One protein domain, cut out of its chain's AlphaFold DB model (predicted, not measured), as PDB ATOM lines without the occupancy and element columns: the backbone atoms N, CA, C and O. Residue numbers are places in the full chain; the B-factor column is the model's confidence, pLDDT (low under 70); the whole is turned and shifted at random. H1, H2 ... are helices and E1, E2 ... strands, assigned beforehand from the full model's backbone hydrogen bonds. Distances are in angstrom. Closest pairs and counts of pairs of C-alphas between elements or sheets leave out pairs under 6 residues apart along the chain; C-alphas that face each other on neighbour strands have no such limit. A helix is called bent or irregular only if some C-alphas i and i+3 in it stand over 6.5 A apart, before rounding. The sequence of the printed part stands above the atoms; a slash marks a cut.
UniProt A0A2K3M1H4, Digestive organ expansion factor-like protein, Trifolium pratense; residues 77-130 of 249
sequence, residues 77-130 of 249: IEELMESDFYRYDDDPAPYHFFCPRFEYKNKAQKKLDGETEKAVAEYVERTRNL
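This is residues 77 to 130 of the 249 residues of the protein "Digestive organ expansion factor-like protein" of Trifolium pratense (UniProt A0A2K3M1H4). A small head, made of the short helix H1 beside the narrow hairpin of strands E1 and E2, runs on into the long helix H2, whose far part sticks out as an arm with residues 114 to 130 standing free. The printed part has 54 residues, with two named helices and two named strands in the order H1, E1, E2, H2; the sheet, E1 - E2, is antiparallel. The class is mostly helix. The whole is only just extended, close to loose, with a radius of gyration of the C-alphas of 15.3 A, and its outline is flat, 49 by 25 by 10 A.

H1, residues 82 to 88, comes nearest to E2, residues 103 to 105, at the C-alphas of Glu 82 and Tyr 104, 6.2 A apart. E1, residues 96 to 98, and E2 form a hairpin, antiparallel at 175 degrees between their directions. N 97 and O 104 are within hydrogen-bond range at 2.9 A, and N 104 and O 97 at 2.8 A. The closest C-alphas of E1 and H2, residues 107 to 127, are those of His 96 and Gln 109, 6.6 A apart. H1 and H2 are only just apart, 8.4 A at their closest. In H2 every O i to N i+4 pair is within hydrogen-bond range; in H1 0 of 3 are, beside 2 of 4 O i to N i+3 pairs.

H1 begins at C-alpha 82, (50.809, -1.238, 306.276), and is 10.6 A long; it is irregular, with C-alphas 84 and 87 7.9 A apart. E1 and E2 are each 6.7 A long. H2, not bent, is 30.2 A long and ends at C-alpha 127, (44.865, -14.682, 341.629).

The C-alphas farthest apart are those of Glu 79 and Leu 130, 49.1 A. Without the free stretch, the body spans 27 by 18 by 9 A. The printed part has no cut and no long link. No printed residue is under 70 in pLDDT.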
ATOM      1  N   ILE A  77      52.540 -11.524 299.352       88.31
ATOM      2  CA  ILE A  77      52.752 -11.161 300.764       88.31
ATOM      3  C   ILE A  77      54.035 -10.336 300.963       88.31
ATOM      4  O   ILE A  77      54.118  -9.502 301.865       88.31
ATOM      5  N   GLU A  78      55.023 -10.527 300.087       89.12
ATOM      6  CA  GLU A  78      56.285  -9.794 300.056       89.12
ATOM      7  C   GLU A  78      56.124  -8.336 299.628       89.12
ATOM      8  O   GLU A  78      56.993  -7.535 299.953       89.12
ATOM      9  N   GLU A  79      55.043  -7.971 298.939       90.50
ATOM     10  CA  GLU A  79      54.773  -6.606 298.467       90.50
ATOM     11  C   GLU A  79      53.771  -5.855 299.344       90.50
ATOM     12  O   GLU A  79      53.633  -4.639 299.202       90.50
ATOM     13  N   LEU A  80      53.110  -6.548 300.275       91.88
ATOM     14  CA  LEU A  80      52.193  -5.920 301.219       91.88
ATOM     15  C   LEU A  80      52.919  -4.914 302.116       91.88
ATOM     16  O   LEU A  80      54.043  -5.137 302.583       91.88
ATOM     17  N   MET A  81      52.235  -3.808 302.381       91.12
ATOM     18  CA  MET A  81      52.666  -2.718 303.247       91.12
ATOM     19  C   MET A  81      51.521  -2.321 304.181       91.12
ATOM     20  O   MET A  81      50.352  -2.517 303.868       91.12
ATOM     21  N   GLU A  82      51.833  -1.696 305.319       88.62
ATOM     22  CA  GLU A  82      50.809  -1.238 306.276       88.62
ATOM     23  C   GLU A  82      49.789  -0.284 305.629       88.62
ATOM     24  O   GLU A  82      48.595  -0.341 305.919       88.62
ATOM     25  N   SER A  83      50.246   0.542 304.682       89.81
ATOM     26  CA  SER A  83      49.396   1.461 303.926       89.81
ATOM     27  C   SER A  83      48.328   0.763 303.094       89.81
ATOM     28  O   SER A  83      47.349   1.411 302.770       89.81
ATOM     29  N   ASP A  84      48.466  -0.524 302.763       90.38
ATOM     30  CA  ASP A  84      47.435  -1.275 302.032       90.38
ATOM     31  C   ASP A  84      46.175  -1.530 302.878       90.38
ATOM     32  O   ASP A  84      45.117  -1.882 302.352       90.38
ATOM     33  N   PHE A  85      46.272  -1.322 304.195       91.94
ATOM     34  CA  PHE A  85      45.212  -1.599 305.158       91.94
ATOM     35  C   PHE A  85      44.527  -0.333 305.695       91.94
ATOM     36  O   PHE A  85      43.621  -0.451 306.514       91.94
ATOM     37  N   TYR A  86      44.890   0.867 305.214       89.56
ATOM     38  CA  TYR A  86      44.394   2.156 305.736       89.56
ATOM     39  C   TYR A  86      42.862   2.247 305.827       89.56
ATOM     40  O   TYR A  86      42.315   2.849 306.747       89.56
ATOM     41  N   ARG A  87      42.147   1.604 304.899       89.00
ATOM     42  CA  ARG A  87      40.678   1.572 304.873       89.00
ATOM     43  C   ARG A  87      40.047   0.932 306.112       89.00
ATOM     44  O   ARG A  87      38.888   1.199 306.406       89.00
ATOM     45  N   TYR A  88      40.790   0.080 306.815       92.81
ATOM     46  CA  TYR A  88      40.325  -0.607 308.014       92.81
ATOM     47  C   TYR A  88      40.567   0.207 309.287       92.81
ATOM     48  O   TYR A  88      40.064  -0.185 310.340       92.81
ATOM     49  N   ASP A  89      41.306   1.324 309.222       93.94
ATOM     50  CA  ASP A  89      41.757   2.076 310.402       93.94
ATOM     51  C   ASP A  89      40.601   2.492 311.314       93.94
ATOM     52  O   ASP A  89      40.723   2.402 312.541       93.94
ATOM     53  N   ASP A  90      39.497   2.926 310.706       95.56
ATOM     54  CA  ASP A  90      38.285   3.409 311.371       95.56
ATOM     55  C   ASP A  90      37.128   2.399 311.346       95.56
ATOM     56  O   ASP A  90      36.022   2.724 311.784       95.56
ATOM     57  N   ASP A  91      37.373   1.167 310.885       95.06
ATOM     58  CA  ASP A  91      36.381   0.095 310.955       95.06
ATOM     59  C   ASP A  91      36.024  -0.180 312.433       95.06
ATOM     60  O   ASP A  91      36.924  -0.374 313.267       95.06
ATOM     61  N   PRO A  92      34.729  -0.173 312.804       95.38
ATOM     62  CA  PRO A  92      34.311  -0.494 314.165       95.38
ATOM     63  C   PRO A  92      34.610  -1.947 314.565       95.38
ATOM     64  O   PRO A  92      34.695  -2.234 315.765       95.38
ATOM     65  N   ALA A  93      34.752  -2.865 313.605       96.50
ATOM     66  CA  ALA A  93      35.101  -4.253 313.854       96.50
ATOM     67  C   ALA A  93      36.619  -4.410 314.078       96.50
ATOM     68  O   ALA A  93      37.421  -3.816 313.354       96.50
ATOM     69  N   PRO A  94      37.061  -5.214 315.063       96.06
ATOM     70  CA  PRO A  94      38.476  -5.524 315.232       96.06
ATOM     71  C   PRO A  94      39.046  -6.209 313.986       96.06
ATOM     72  O   PRO A  94      38.557  -7.261 313.576       96.06
ATOM     73  N   TYR A  95      40.098  -5.624 313.412       95.25
ATOM     74  CA  TYR A  95      40.829  -6.192 312.286       95.25
ATOM     75  C   TYR A  95      42.314  -6.310 312.619       95.25
ATOM     76  O   TYR A  95      42.957  -5.359 313.084       95.25
ATOM     77  N   HIS A  96      42.853  -7.497 312.363       95.00
ATOM     78  CA  HIS A  96      44.239  -7.859 312.603       95.00
ATOM     79  C   HIS A  96      44.771  -8.610 311.387       95.00
ATOM     80  O   HIS A  96      44.207  -9.629 310.990       95.00
ATOM     81  N   PHE A  97      45.869  -8.117 310.826       93.94
ATOM     82  CA  PHE A  97      46.630  -8.804 309.796       93.94
ATOM     83  C   PHE A  97      48.064  -8.994 310.277       93.94
ATOM     84  O   PHE A  97      48.694  -8.057 310.766       93.94
ATOM     85  N   PHE A  98      48.584 -10.205 310.118       93.81
ATOM     86  CA  PHE A  98      49.951 -10.539 310.482       93.81
ATOM     87  C   PHE A  98      50.656 -11.190 309.296       93.81
ATOM     88  O   PHE A  98      50.147 -12.142 308.706       93.81
ATOM     89  N   CYS A  99      51.857 -10.706 308.994       90.25
ATOM     90  CA  CYS A  99      52.797 -11.359 308.095       90.25
ATOM     91  C   CYS A  99      54.214 -11.298 308.693       90.25
ATOM     92  O   CYS A  99      54.462 -10.525 309.619       90.25
ATOM     93  N   PRO A 100      55.191 -12.050 308.154       91.88
ATOM     94  CA  PRO A 100      56.561 -12.026 308.673       91.88
ATOM     95  C   PRO A 100      57.234 -10.642 308.669       91.88
ATOM     96  O   PRO A 100      58.181 -10.424 309.422       91.88
ATOM     97  N   ARG A 101      56.783  -9.711 307.813       90.44
ATOM     98  CA  ARG A 101      57.380  -8.373 307.665       90.44
ATOM     99  C   ARG A 101      56.794  -7.342 308.631       90.44
ATOM    100  O   ARG A 101      57.527  -6.456 309.064       90.44
ATOM    101  N   PHE A 102      55.498  -7.422 308.929       93.38
ATOM    102  CA  PHE A 102      54.803  -6.480 309.806       93.38
ATOM    103  C   PHE A 102      53.483  -7.050 310.347       93.38
ATOM    104  O   PHE A 102      52.909  -7.999 309.810       93.38
ATOM    105  N   GLU A 103      52.985  -6.402 311.397       94.88
ATOM    106  CA  GLU A 103      51.687  -6.646 312.020       94.88
ATOM    107  C   GLU A 103      50.849  -5.366 311.894       94.88
ATOM    108  O   GLU A 103      51.263  -4.305 312.361       94.88
ATOM    109  N   TYR A 104      49.683  -5.454 311.257       95.31
ATOM    110  CA  TYR A 104      48.722  -4.358 311.181       95.31
ATOM    111  C   TYR A 104      47.541  -4.619 312.113       95.31
ATOM    112  O   TYR A 104      46.929  -5.690 312.102       95.31
ATOM    113  N   LYS A 105      47.183  -3.596 312.895       97.25
ATOM    114  CA  LYS A 105      46.005  -3.584 313.765       97.25
ATOM    115  C   LYS A 105      45.268  -2.270 313.616       97.25
ATOM    116  O   LYS A 105      45.848  -1.204 313.870       97.25
ATOM    117  N   ASN A 106      43.980  -2.351 313.309       96.94
ATOM    118  CA  ASN A 106      43.138  -1.167 313.287       96.94
ATOM    119  C   ASN A 106      42.854  -0.628 314.702       96.94
ATOM    120  O   ASN A 106      43.236  -1.221 315.721       96.94
ATOM    121  N   LYS A 107      42.185   0.530 314.789       97.38
ATOM    122  CA  LYS A 107      41.890   1.183 316.076       97.38
ATOM    123  C   LYS A 107      41.026   0.302 316.984       97.38
ATOM    124  O   LYS A 107      41.285   0.243 318.190       97.38
ATOM    125  N   ALA A 108      40.044  -0.409 316.423       97.56
ATOM    126  CA  ALA A 108      39.182  -1.322 317.172       97.56
ATOM    127  C   ALA A 108      39.974  -2.491 317.788       97.56
ATOM    128  O   ALA A 108      39.823  -2.769 318.981       97.56
ATOM    129  N   GLN A 109      40.881  -3.112 317.029       97.12
ATOM    130  CA  GLN A 109      41.748  -4.182 317.525       97.12
ATOM    131  C   GLN A 109      42.720  -3.684 318.598       97.12
ATOM    132  O   GLN A 109      42.848  -4.317 319.642       97.12
ATOM    133  N   LYS A 110      43.361  -2.524 318.401       97.00
ATOM    134  CA  LYS A 110      44.255  -1.920 319.409       97.00
ATOM    135  C   LYS A 110      43.526  -1.665 320.733       97.00
ATOM    136  O   LYS A 110      44.066  -1.929 321.807       97.00
ATOM    137  N   LYS A 111      42.279  -1.188 320.669       97.06
ATOM    138  CA  LYS A 111      41.432  -1.007 321.855       97.06
ATOM    139  C   LYS A 111      41.104  -2.345 322.524       97.06
ATOM    140  O   LYS A 111      41.225  -2.450 323.743       97.06
ATOM    141  N   LEU A 112      40.714  -3.358 321.746       95.06
ATOM    142  CA  LEU A 112      40.426  -4.701 322.256       95.06
ATOM    143  C   LEU A 112      41.650  -5.332 322.938       95.06
ATOM    144  O   LEU A 112      41.517  -5.925 324.012       95.06
ATOM    145  N   ASP A 113      42.834  -5.173 322.348       95.12
ATOM    146  CA  ASP A 113      44.099  -5.638 322.916       95.12
ATOM    147  C   ASP A 113      44.360  -4.968 324.270       95.12
ATOM    148  O   ASP A 113      44.547  -5.675 325.260       95.12
ATOM    149  N   GLY A 114      44.242  -3.638 324.355       96.12
ATOM    150  CA  GLY A 114      44.415  -2.902 325.612       96.12
ATOM    151  C   GLY A 114      43.388  -3.272 326.692       96.12
ATOM    152  O   GLY A 114      43.734  -3.431 327.865       96.12
ATOM    153  N   GLU A 115      42.119  -3.474 326.323       96.06
ATOM    154  CA  GLU A 115      41.091  -3.963 327.254       96.06
ATOM    155  C   GLU A 115      41.392  -5.380 327.750       96.06
ATOM    156  O   GLU A 115      41.154  -5.700 328.919       96.06
ATOM    157  N   THR A 116      41.921  -6.228 326.870       94.69
ATOM    158  CA  THR A 116      42.314  -7.588 327.223       94.69
ATOM    159  C   THR A 116      43.514  -7.589 328.161       94.69
ATOM    160  O   THR A 116      43.474  -8.255 329.191       94.69
ATOM    161  N   GLU A 117      44.572  -6.846 327.839       95.38
ATOM    162  CA  GLU A 117      45.766  -6.725 328.679       95.38
ATOM    163  C   GLU A 117      45.407  -6.243 330.082       95.38
ATOM    164  O   GLU A 117      45.832  -6.839 331.074       95.38
ATOM    165  N   LYS A 118      44.530  -5.237 330.173       96.88
ATOM    166  CA  LYS A 118      43.993  -4.771 331.450       96.88
ATOM    167  C   LYS A 118      43.248  -5.882 332.198       96.88
ATOM    168  O   LYS A 118      43.511  -6.100 333.379       96.88
ATOM    169  N   ALA A 119      42.357  -6.616 331.528       96.50
ATOM    170  CA  ALA A 119      41.616  -7.714 332.149       96.50
ATOM    171  C   ALA A 119      42.537  -8.848 332.638       96.50
ATOM    172  O   ALA A 119      42.292  -9.426 333.699       96.50
ATOM    173  N   VAL A 120      43.600  -9.154 331.888       95.19
ATOM    174  CA  VAL A 120      44.635 -10.120 332.278       95.19
ATOM    175  C   VAL A 120      45.379  -9.632 333.516       95.19
ATOM    176  O   VAL A 120      45.474 -10.381 334.486       95.19
ATOM    177  N   ALA A 121      45.853  -8.384 333.524       96.06
ATOM    178  CA  ALA A 121      46.579  -7.813 334.656       96.06
ATOM    179  C   ALA A 121      45.738  -7.836 335.944       96.06
ATOM    180  O   ALA A 121      46.189  -8.341 336.971       96.06
ATOM    181  N   GLU A 122      44.478  -7.397 335.870       96.81
ATOM    182  CA  GLU A 122      43.547  -7.436 337.003       96.81
ATOM    183  C   GLU A 122      43.254  -8.867 337.481       96.81
ATOM    184  O   GLU A 122      42.998  -9.100 338.664       96.81
ATOM    185  N   TYR A 123      43.210  -9.844 336.571       96.00
ATOM    186  CA  TYR A 123      43.013 -11.245 336.944       96.00
ATOM    187  C   TYR A 123      44.254 -11.820 337.635       96.00
ATOM    188  O   TYR A 123      44.133 -12.474 338.672       96.00
ATOM    189  N   VAL A 124      45.447 -11.542 337.105       94.94
ATOM    190  CA  VAL A 124      46.724 -11.965 337.697       94.94
ATOM    191  C   VAL A 124      46.886 -11.379 339.097       94.94
ATOM    192  O   VAL A 124      47.255 -12.100 340.020       94.94
ATOM    193  N   GLU A 125      46.537 -10.106 339.294       96.44
ATOM    194  CA  GLU A 125      46.580  -9.467 340.611       96.44
ATOM    195  C   GLU A 125      45.655 -10.172 341.614       96.44
ATOM    196  O   GLU A 125      46.088 -10.546 342.706       96.44
ATOM    197  N   ARG A 126      44.406 -10.444 341.217       95.00
ATOM    198  CA  ARG A 126      43.417 -11.144 342.056       95.00
ATOM    199  C   ARG A 126      43.792 -12.589 342.375       95.00
ATOM    200  O   ARG A 126      43.387 -13.106 343.413       95.00
ATOM    201  N   THR A 127      44.531 -13.256 341.492       95.25
ATOM    202  CA  THR A 127      44.865 -14.682 341.629       95.25
ATOM    203  C   THR A 127      46.260 -14.956 342.172       95.25
ATOM    204  O   THR A 127      46.562 -16.104 342.486       95.25
ATOM    205  N   ARG A 128      47.092 -13.922 342.357       92.75
ATOM    206  CA  ARG A 128      48.514 -14.042 342.717       92.75
ATOM    207  C   ARG A 128      48.800 -14.956 343.912       92.75
ATOM    208  O   ARG A 128      49.802 -15.663 343.902       92.75
ATOM    209  N   ASN A 129      47.933 -14.939 344.921       94.00
ATOM    210  CA  ASN A 129      48.103 -15.704 346.160       94.00
ATOM    211  C   ASN A 129      47.107 -16.866 346.289       94.00
ATOM    212  O   ASN A 129      46.969 -17.441 347.367       94.00
ATOM    213  N   LEU A 130      46.381 -17.198 345.219       94.75
ATOM    214  CA  LEU A 130      45.437 -18.306 345.234       94.75
ATOM    215  C   LEU A 130      46.141 -19.617 344.902       94.75
ATOM    216  O   LEU A 130      46.924 -19.729 343.958       94.75
TER     217      LEU A 130